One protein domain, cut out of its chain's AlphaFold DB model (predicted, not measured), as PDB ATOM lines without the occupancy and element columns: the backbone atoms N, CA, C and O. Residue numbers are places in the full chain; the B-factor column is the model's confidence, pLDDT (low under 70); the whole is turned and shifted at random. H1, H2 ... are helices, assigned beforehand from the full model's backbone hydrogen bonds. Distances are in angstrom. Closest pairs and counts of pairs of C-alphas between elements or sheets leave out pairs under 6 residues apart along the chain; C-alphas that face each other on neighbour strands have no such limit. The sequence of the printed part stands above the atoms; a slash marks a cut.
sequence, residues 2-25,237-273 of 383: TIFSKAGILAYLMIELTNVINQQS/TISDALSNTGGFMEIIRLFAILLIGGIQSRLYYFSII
ATOM      1  N   THR A   2      44.859  69.608  77.531       83.69
ATOM      2  CA  THR A   2      45.253  68.801  76.373       83.69
ATOM      3  C   THR A   2      44.959  69.562  75.077       83.69
ATOM      4  O   THR A   2      44.104  70.443  75.047       83.69
ATOM      5  N   ILE A   3      45.662  69.243  73.988       83.31
ATOM      6  CA  ILE A   3      45.401  69.829  72.656       83.31
ATOM      7  C   ILE A   3      43.913  69.690  72.280       83.31
ATOM      8  O   ILE A   3      43.317  70.623  71.747       83.31
ATOM      9  N   PHE A   4      43.291  68.576  72.674       84.94
ATOM     10  CA  PHE A   4      41.864  68.314  72.493       84.94
ATOM     11  C   PHE A   4      40.947  69.329  73.187       84.94
ATOM     12  O   PHE A   4      39.976  69.766  72.577       84.94
ATOM     13  N   SER A   5      41.255  69.765  74.417       84.38
ATOM     14  CA  SER A   5      40.410  70.752  75.106       84.38
ATOM     15  C   SER A   5      40.451  72.114  74.409       84.38
ATOM     16  O   SER A   5      39.433  72.788  74.313       84.38
ATOM     17  N   LYS A   6      41.611  72.498  73.861       81.06
ATOM     18  CA  LYS A   6      41.763  73.751  73.101       81.06
ATOM     19  C   LYS A   6      41.017  73.709  71.766       81.06
ATOM     20  O   LYS A   6      40.372  74.687  71.403       81.06
ATOM     21  N   ALA A   7      41.082  72.580  71.060       86.56
ATOM     22  CA  ALA A   7      40.332  72.380  69.823       86.56
ATOM     23  C   ALA A   7      38.812  72.408  70.066       86.56
ATOM     24  O   ALA A   7      38.088  73.019  69.287       86.56
ATOM     25  N   GLY A   8      38.343  71.821  71.174       89.69
ATOM     26  CA  GLY A   8      36.933  71.863  71.570       89.69
ATOM     27  C   GLY A   8      36.421  73.283  71.831       89.69
ATOM     28  O   GLY A   8      35.380  73.655  71.299       89.69
ATOM     29  N   ILE A   9      37.179  74.099  72.575       87.38
ATOM     30  CA  ILE A   9      36.826  75.508  72.833       87.38
ATOM     31  C   ILE A   9      36.779  76.307  71.525       87.38
ATOM     32  O   ILE A   9      35.841  77.071  71.314       87.38
ATOM     33  N   LEU A  10      37.748  76.109  70.623       85.50
ATOM     34  CA  LEU A  10      37.764  76.797  69.329       85.50
ATOM     35  C   LEU A  10      36.565  76.400  68.454       85.50
ATOM     36  O   LEU A  10      35.941  77.266  67.852       85.50
ATOM     37  N   ALA A  11      36.226  75.109  68.398       91.50
ATOM     38  CA  ALA A  11      35.061  74.637  67.655       91.50
ATOM     39  C   ALA A  11      33.757  75.224  68.217       91.50
ATOM     40  O   ALA A  11      32.926  75.705  67.451       91.50
ATOM     41  N   TYR A  12      33.611  75.251  69.546       90.81
ATOM     42  CA  TYR A  12      32.460  75.867  70.204       90.81
ATOM     43  C   TYR A  12      32.380  77.377  69.921       90.81
ATOM     44  O   TYR A  12      31.322  77.871  69.548       90.81
ATOM     45  N   LEU A  13      33.509  78.094  69.959       88.31
ATOM     46  CA  LEU A  13      33.573  79.508  69.583       88.31
ATOM     47  C   LEU A  13      33.154  79.756  68.128       88.31
ATOM     48  O   LEU A  13      32.459  80.729  67.860       88.31
ATOM     49  N   MET A  14      33.539  78.888  67.188       91.00
ATOM     50  CA  MET A  14      33.117  79.021  65.787       91.00
ATOM     51  C   MET A  14      31.609  78.794  65.613       91.00
ATOM     52  O   MET A  14      30.987  79.479  64.801       91.00
ATOM     53  N   ILE A  15      31.005  77.886  66.389       90.88
ATOM     54  CA  ILE A  15      29.544  77.696  66.423       90.88
ATOM     55  C   ILE A  15      28.862  78.965  66.956       90.88
ATOM     56  O   ILE A  15      27.964  79.494  66.307       90.88
ATOM     57  N   GLU A  16      29.333  79.512  68.077       88.62
ATOM     58  CA  GLU A  16      28.772  80.736  68.664       88.62
ATOM     59  C   GLU A  16      28.947  81.961  67.749       88.62
ATOM     60  O   GLU A  16      28.019  82.749  67.577       88.62
ATOM     61  N   LEU A  17      30.096  82.106  67.078       88.06
ATOM     62  CA  LEU A  17      30.305  83.150  66.068       88.06
ATOM     63  C   LEU A  17      29.381  82.979  64.861       88.06
ATOM     64  O   LEU A  17      28.923  83.973  64.303       88.06
ATOM     65  N   THR A  18      29.071  81.741  64.474       88.81
ATOM     66  CA  THR A  18      28.082  81.471  63.424       88.81
ATOM     67  C   THR A  18      26.695  81.953  63.856       88.81
ATOM     68  O   THR A  18      26.002  82.575  63.055       88.81
ATOM     69  N   ASN A  19      26.315  81.770  65.126       85.69
ATOM     70  CA  ASN A  19      25.057  82.300  65.668       85.69
ATOM     71  C   ASN A  19      25.025  83.840  65.646       85.69
ATOM     72  O   ASN A  19      24.003  84.419  65.273       85.69
ATOM     73  N   VAL A  20      26.149  84.501  65.961       86.12
ATOM     74  CA  VAL A  20      26.293  85.967  65.852       86.12
ATOM     75  C   VAL A  20      26.165  86.435  64.398       86.12
ATOM     76  O   VAL A  20      25.428  87.379  64.120       86.12
ATOM     77  N   ILE A  21      26.854  85.778  63.455       85.19
ATOM     78  CA  ILE A  21      26.811  86.123  62.021       85.19
ATOM     79  C   ILE A  21      25.399  85.936  61.460       85.19
ATOM     80  O   ILE A  21      24.919  86.784  60.711       85.19
ATOM     81  N   ASN A  22      24.717  84.867  61.870       83.75
ATOM     82  CA  ASN A  22      23.333  84.591  61.493       83.75
ATOM     83  C   ASN A  22      22.318  85.476  62.234       83.75
ATOM     84  O   ASN A  22      21.118  85.282  62.059       83.75
ATOM     85  N   GLN A  23      22.777  86.424  63.062       74.50
ATOM     86  CA  GLN A  23      21.941  87.332  63.845       74.50
ATOM     87  C   GLN A  23      20.855  86.606  64.644       74.50
ATOM     88  O   GLN A  23      19.738  87.114  64.775       74.50
ATOM     89  N   GLN A  24      21.163  85.424  65.185       72.25
ATOM     90  CA  GLN A  24      20.228  84.738  66.067       72.25
ATOM     91  C   GLN A  24      19.985  85.627  67.289       72.25
ATOM     92  O   GLN A  24      20.854  85.797  68.144       72.25
ATOM     93  N   SER A  25      18.815  86.260  67.350       66.00
ATOM     94  CA  SER A  25      18.389  86.999  68.530       66.00
ATOM     95  C   SER A  25      17.809  86.023  69.537       66.00
ATOM     96  O   SER A  25      16.919  85.247  69.201       66.00
ATOM     97  N   THR A 237      25.601  89.304  70.786       85.00
ATOM     98  CA  THR A 237      26.801  90.037  70.382       85.00
ATOM     99  C   THR A 237      28.030  89.135  70.387       85.00
ATOM    100  O   THR A 237      28.062  88.077  71.014       85.00
ATOM    101  N   ILE A 238      29.108  89.595  69.745       84.94
ATOM    102  CA  ILE A 238      30.419  88.938  69.853       84.94
ATOM    103  C   ILE A 238      30.843  88.837  71.327       84.94
ATOM    104  O   ILE A 238      31.420  87.832  71.728       84.94
ATOM    105  N   SER A 239      30.528  89.838  72.157       85.44
ATOM    106  CA  SER A 239      30.845  89.794  73.587       85.44
ATOM    107  C   SER A 239      30.119  88.653  74.303       85.44
ATOM    108  O   SER A 239      30.720  88.001  75.154       85.44
ATOM    109  N   ASP A 240      28.868  88.374  73.934       84.31
ATOM    110  CA  ASP A 240      28.088  87.275  74.512       84.31
ATOM    111  C   ASP A 240      28.664  85.916  74.094       84.31
ATOM    112  O   ASP A 240      28.898  85.058  74.947       84.31
ATOM    113  N   ALA A 241      29.028  85.765  72.814       85.75
ATOM    114  CA  ALA A 241      29.718  84.578  72.305       85.75
ATOM    115  C   ALA A 241      31.063  84.329  73.013       85.75
ATOM    116  O   ALA A 241      31.384  83.198  73.387       85.75
ATOM    117  N   LEU A 242      31.853  85.383  73.247       85.19
ATOM    118  CA  LEU A 242      33.124  85.306  73.981       85.19
ATOM    119  C   LEU A 242      32.909  85.026  75.479       85.19
ATOM    120  O   LEU A 242      33.738  84.375  76.113       85.19
ATOM    121  N   SER A 243      31.805  85.503  76.058       87.12
ATOM    122  CA  SER A 243      31.443  85.239  77.453       87.12
ATOM    123  C   SER A 243      31.037  83.777  77.659       87.12
ATOM    124  O   SER A 243      31.545  83.116  78.566       87.12
ATOM    125  N   ASN A 244      30.198  83.235  76.772       85.56
ATOM    126  CA  ASN A 244      29.687  81.864  76.862       85.56
ATOM    127  C   ASN A 244      30.758  80.794  76.593       85.56
ATOM    128  O   ASN A 244      30.672  79.683  77.110       85.56
ATOM    129  N   THR A 245      31.814  81.128  75.849       85.19
ATOM    130  CA  THR A 245      32.915  80.211  75.488       85.19
ATOM    131  C   THR A 245      34.009  80.077  76.561       85.19
ATOM    132  O   THR A 245      35.053  79.477  76.304       85.19
ATOM    133  N   GLY A 246      33.768  80.584  77.776       78.44
ATOM    134  CA  GLY A 246      34.717  80.554  78.902       78.44
ATOM    135  C   GLY A 246      35.220  81.935  79.334       78.44
ATOM    136  O   GLY A 246      36.101  82.043  80.186       78.44
ATOM    137  N   GLY A 247      34.647  83.003  78.776       82.00
ATOM    138  CA  GLY A 247      34.992  84.378  79.099       82.00
ATOM    139  C   GLY A 247      36.097  84.943  78.211       82.00
ATOM    140  O   GLY A 247      37.028  84.259  77.780       82.00
ATOM    141  N   PHE A 248      36.036  86.259  78.006       82.19
ATOM    142  CA  PHE A 248      36.993  87.023  77.201       82.19
ATOM    143  C   PHE A 248      38.464  86.757  77.578       82.19
ATOM    144  O   PHE A 248      39.342  86.699  76.716       82.19
ATOM    145  N   MET A 249      38.730  86.517  78.866       83.94
ATOM    146  CA  MET A 249      40.075  86.261  79.388       83.94
ATOM    147  C   MET A 249      40.691  84.951  78.890       83.94
ATOM    148  O   MET A 249      41.902  84.894  78.669       83.94
ATOM    149  N   GLU A 250      39.896  83.898  78.687       81.81
ATOM    150  CA  GLU A 250      40.412  82.602  78.232       81.81
ATOM    151  C   GLU A 250      40.827  82.666  76.757       81.81
ATOM    152  O   GLU A 250      41.889  82.168  76.370       81.81
ATOM    153  N   ILE A 251      40.054  83.394  75.952       81.94
ATOM    154  CA  ILE A 251      40.356  83.629  74.539       81.94
ATOM    155  C   ILE A 251      41.581  84.531  74.386       81.94
ATOM    156  O   ILE A 251      42.494  84.180  73.634       81.94
ATOM    157  N   ILE A 252      41.680  85.627  75.152       85.50
ATOM    158  CA  ILE A 252      42.901  86.451  75.172       85.50
ATOM    159  C   ILE A 252      44.114  85.600  75.538       85.50
ATOM    160  O   ILE A 252      45.154  85.709  74.891       85.50
ATOM    161  N   ARG A 253      43.999  84.721  76.539       86.06
ATOM    162  CA  ARG A 253      45.098  83.843  76.950       86.06
ATOM    163  C   ARG A 253      45.523  82.893  75.828       86.06
ATOM    164  O   ARG A 253      46.721  82.669  75.661       86.06
ATOM    165  N   LEU A 254      44.583  82.352  75.048       84.25
ATOM    166  CA  LEU A 254      44.898  81.516  73.884       84.25
ATOM    167  C   LEU A 254      45.652  82.303  72.808       84.25
ATOM    168  O   LEU A 254      46.699  81.838  72.350       84.25
ATOM    169  N   PHE A 255      45.180  83.503  72.461       86.00
ATOM    170  CA  PHE A 255      45.877  84.387  71.520       86.00
ATOM    171  C   PHE A 255      47.264  84.791  72.033       86.00
ATOM    172  O   PHE A 255      48.234  84.742  71.280       86.00
ATOM    173  N   ALA A 256      47.388  85.110  73.323       90.38
ATOM    174  CA  ALA A 256      48.656  85.462  73.948       90.38
ATOM    175  C   ALA A 256      49.652  84.296  73.907       90.38
ATOM    176  O   ALA A 256      50.796  84.495  73.515       90.38
ATOM    177  N   ILE A 257      49.231  83.069  74.240       88.00
ATOM    178  CA  ILE A 257      50.098  81.880  74.154       88.00
ATOM    179  C   ILE A 257      50.546  81.631  72.707       88.00
ATOM    180  O   ILE A 257      51.703  81.279  72.487       88.00
ATOM    181  N   LEU A 258      49.661  81.829  71.723       86.44
ATOM    182  CA  LEU A 258      49.985  81.651  70.306       86.44
ATOM    183  C   LEU A 258      51.008  82.695  69.823       86.44
ATOM    184  O   LEU A 258      51.996  82.334  69.182       86.44
ATOM    185  N   LEU A 259      50.824  83.966  70.196       91.00
ATOM    186  CA  LEU A 259      51.765  85.046  69.885       91.00
ATOM    187  C   LEU A 259      53.116  84.850  70.588       91.00
ATOM    188  O   LEU A 259      54.162  84.931  69.943       91.00
ATOM    189  N   ILE A 260      53.101  84.541  71.889       94.06
ATOM    190  CA  ILE A 260      54.312  84.302  72.684       94.06
ATOM    191  C   ILE A 260      55.080  83.101  72.129       94.06
ATOM    192  O   ILE A 260      56.292  83.200  71.968       94.06
ATOM    193  N   GLY A 261      54.406  82.005  71.769       91.44
ATOM    194  CA  GLY A 261      55.056  80.833  71.175       91.44
ATOM    195  C   GLY A 261      55.758  81.149  69.850       91.44
ATOM    196  O   GLY A 261      56.888  80.711  69.625       91.44
ATOM    197  N   GLY A 262      55.136  81.970  68.995       89.69
ATOM    198  CA  GLY A 262      55.750  82.434  67.748       89.69
ATOM    199  C   GLY A 262      56.983  83.314  67.978       89.69
ATOM    200  O   GLY A 262      58.016  83.120  67.331       89.69
ATOM    201  N   ILE A 263      56.901  84.248  68.930       93.94
ATOM    202  CA  ILE A 263      58.013  85.140  69.293       93.94
ATOM    203  C   ILE A 263      59.157  84.349  69.937       93.94
ATOM    204  O   ILE A 263      60.303  84.517  69.533       93.94
ATOM    205  N   GLN A 264      58.863  83.457  70.886       92.94
ATOM    206  CA  GLN A 264      59.865  82.634  71.570       92.94
ATOM    207  C   GLN A 264      60.638  81.748  70.596       92.94
ATOM    208  O   GLN A 264      61.856  81.670  70.702       92.94
ATOM    209  N   SER A 265      59.965  81.141  69.614       91.88
ATOM    210  CA  SER A 265      60.636  80.353  68.575       91.88
ATOM    211  C   SER A 265      61.622  81.207  67.772       91.88
ATOM    212  O   SER A 265      62.784  80.838  67.616       91.88
ATOM    213  N   ARG A 266      61.214  82.409  67.341       92.88
ATOM    214  CA  ARG A 266      62.111  83.332  66.623       92.88
ATOM    215  C   ARG A 266      63.272  83.819  67.485       92.88
ATOM    216  O   ARG A 266      64.397  83.848  66.998       92.88
ATOM    217  N   LEU A 267      63.013  84.180  68.742       93.00
ATOM    218  CA  LEU A 267      64.055  84.589  69.686       93.00
ATOM    219  C   LEU A 267      65.029  83.445  69.976       93.00
ATOM    220  O   LEU A 267      66.229  83.684  70.062       93.00
ATOM    221  N   TYR A 268      64.540  82.209  70.057       95.44
ATOM    222  CA  TYR A 268      65.367  81.019  70.222       95.44
ATOM    223  C   TYR A 268      66.290  80.794  69.015       95.44
ATOM    224  O   TYR A 268      67.499  80.667  69.194       95.44
ATOM    225  N   TYR A 269      65.765  80.849  67.784       93.50
ATOM    226  CA  TYR A 269      66.602  80.776  66.578       93.50
ATOM    227  C   TYR A 269      67.601  81.932  66.497       93.50
ATOM    228  O   TYR A 269      68.754  81.719  66.134       93.50
ATOM    229  N   PHE A 270      67.187  83.146  66.866       93.31
ATOM    230  CA  PHE A 270      68.078  84.302  66.907       93.31
ATOM    231  C   PHE A 270      69.205  84.117  67.933       93.31
ATOM    232  O   PHE A 270      70.350  84.445  67.636       93.31
ATOM    233  N   SER A 271      68.907  83.537  69.102       92.88
ATOM    234  CA  SER A 271      69.911  83.180  70.110       92.88
ATOM    235  C   SER A 271      70.912  82.158  69.571       92.88
ATOM    236  O   SER A 271      72.109  82.372  69.699       92.88
ATOM    237  N   ILE A 272      70.445  81.097  68.901       92.12
ATOM    238  CA  ILE A 272      71.328  80.081  68.302       92.12
ATOM    239  C   ILE A 272      72.218  80.685  67.212       92.12
ATOM    240  O   ILE A 272      73.415  80.418  67.177       92.12
ATOM    241  N   ILE A 273      71.654  81.504  66.317       90.31
ATOM    242  CA  ILE A 273      72.418  82.176  65.255       90.31
ATOM    243  C   ILE A 273      73.479  83.094  65.867       90.31
ATOM    244  O   ILE A 273      74.614  83.119  65.397       90.31
TER     245      ILE A 273
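Overview. This is residues 2 to 25 and 237 to 273 of the 383 residues of an uncharacterized protein of Stylonychia lemnae (UniProt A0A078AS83). Two long helices of unequal length, H1 and H3, make a lopsided V, with the short helix H2 at its closed end, where it packs on the later part of H1 and turns a corner into H3. The far part of H3, residues 255 to 273, sticks out as a bare arm and makes much of the length. The 61 printed residues hold three named helices, in the order H1, H2, H3, and no named strand; the class is all helix. The whole is only just loose, close to extended, with a radius of gyration of the C-alphas of 15.5 A and spans of 54 by 21 by 18 A.

Arrangement. Start with H3, residues 248 to 273, and look back to H2, residues 238 to 244. They only just touch, and only at the corner by their tight link, with 3 pairs of C-alphas within 8 A; the closest are Leu 242 and Phe 248, 5.3 A apart, and the lines are about perpendicular at 83 degrees. Next find H1, residues 3 to 21, which touches H2 with residues 13 to 20 alone; the closest C-alphas, of Glu 16 and Ala 241, are 5.4 A apart. H1 and H2 run opposite ways at a steep tilt of 44 degrees. H1 and H3 are near each other, with 6 pairs of C-alphas within 10 A. In H1, H2 and H3 every O i to N i+4 pair is within hydrogen-bond range.

Along the chain. Find C-alpha 248 at (36.993, 87.023, 77.201); from there H3 runs 37.7 A to C-alpha 273 at (72.418, 82.176, 65.255). H1 runs 26.9 A from C-alpha 3 at (45.401, 69.829, 72.656) to C-alpha 21. H2 runs 10.0 A from Ile 238 to Asn 244.

Size, cuts and confidence. The C-alphas of Ser 25 and Ile 273, the two farthest apart, are 54.3 A apart. Residues 26 to 236 are not printed, and C-alphas 25 and 237 are 9.1 A apart across the cut. Mean pLDDT of the printed part is 86.8; residue 25 is under 70.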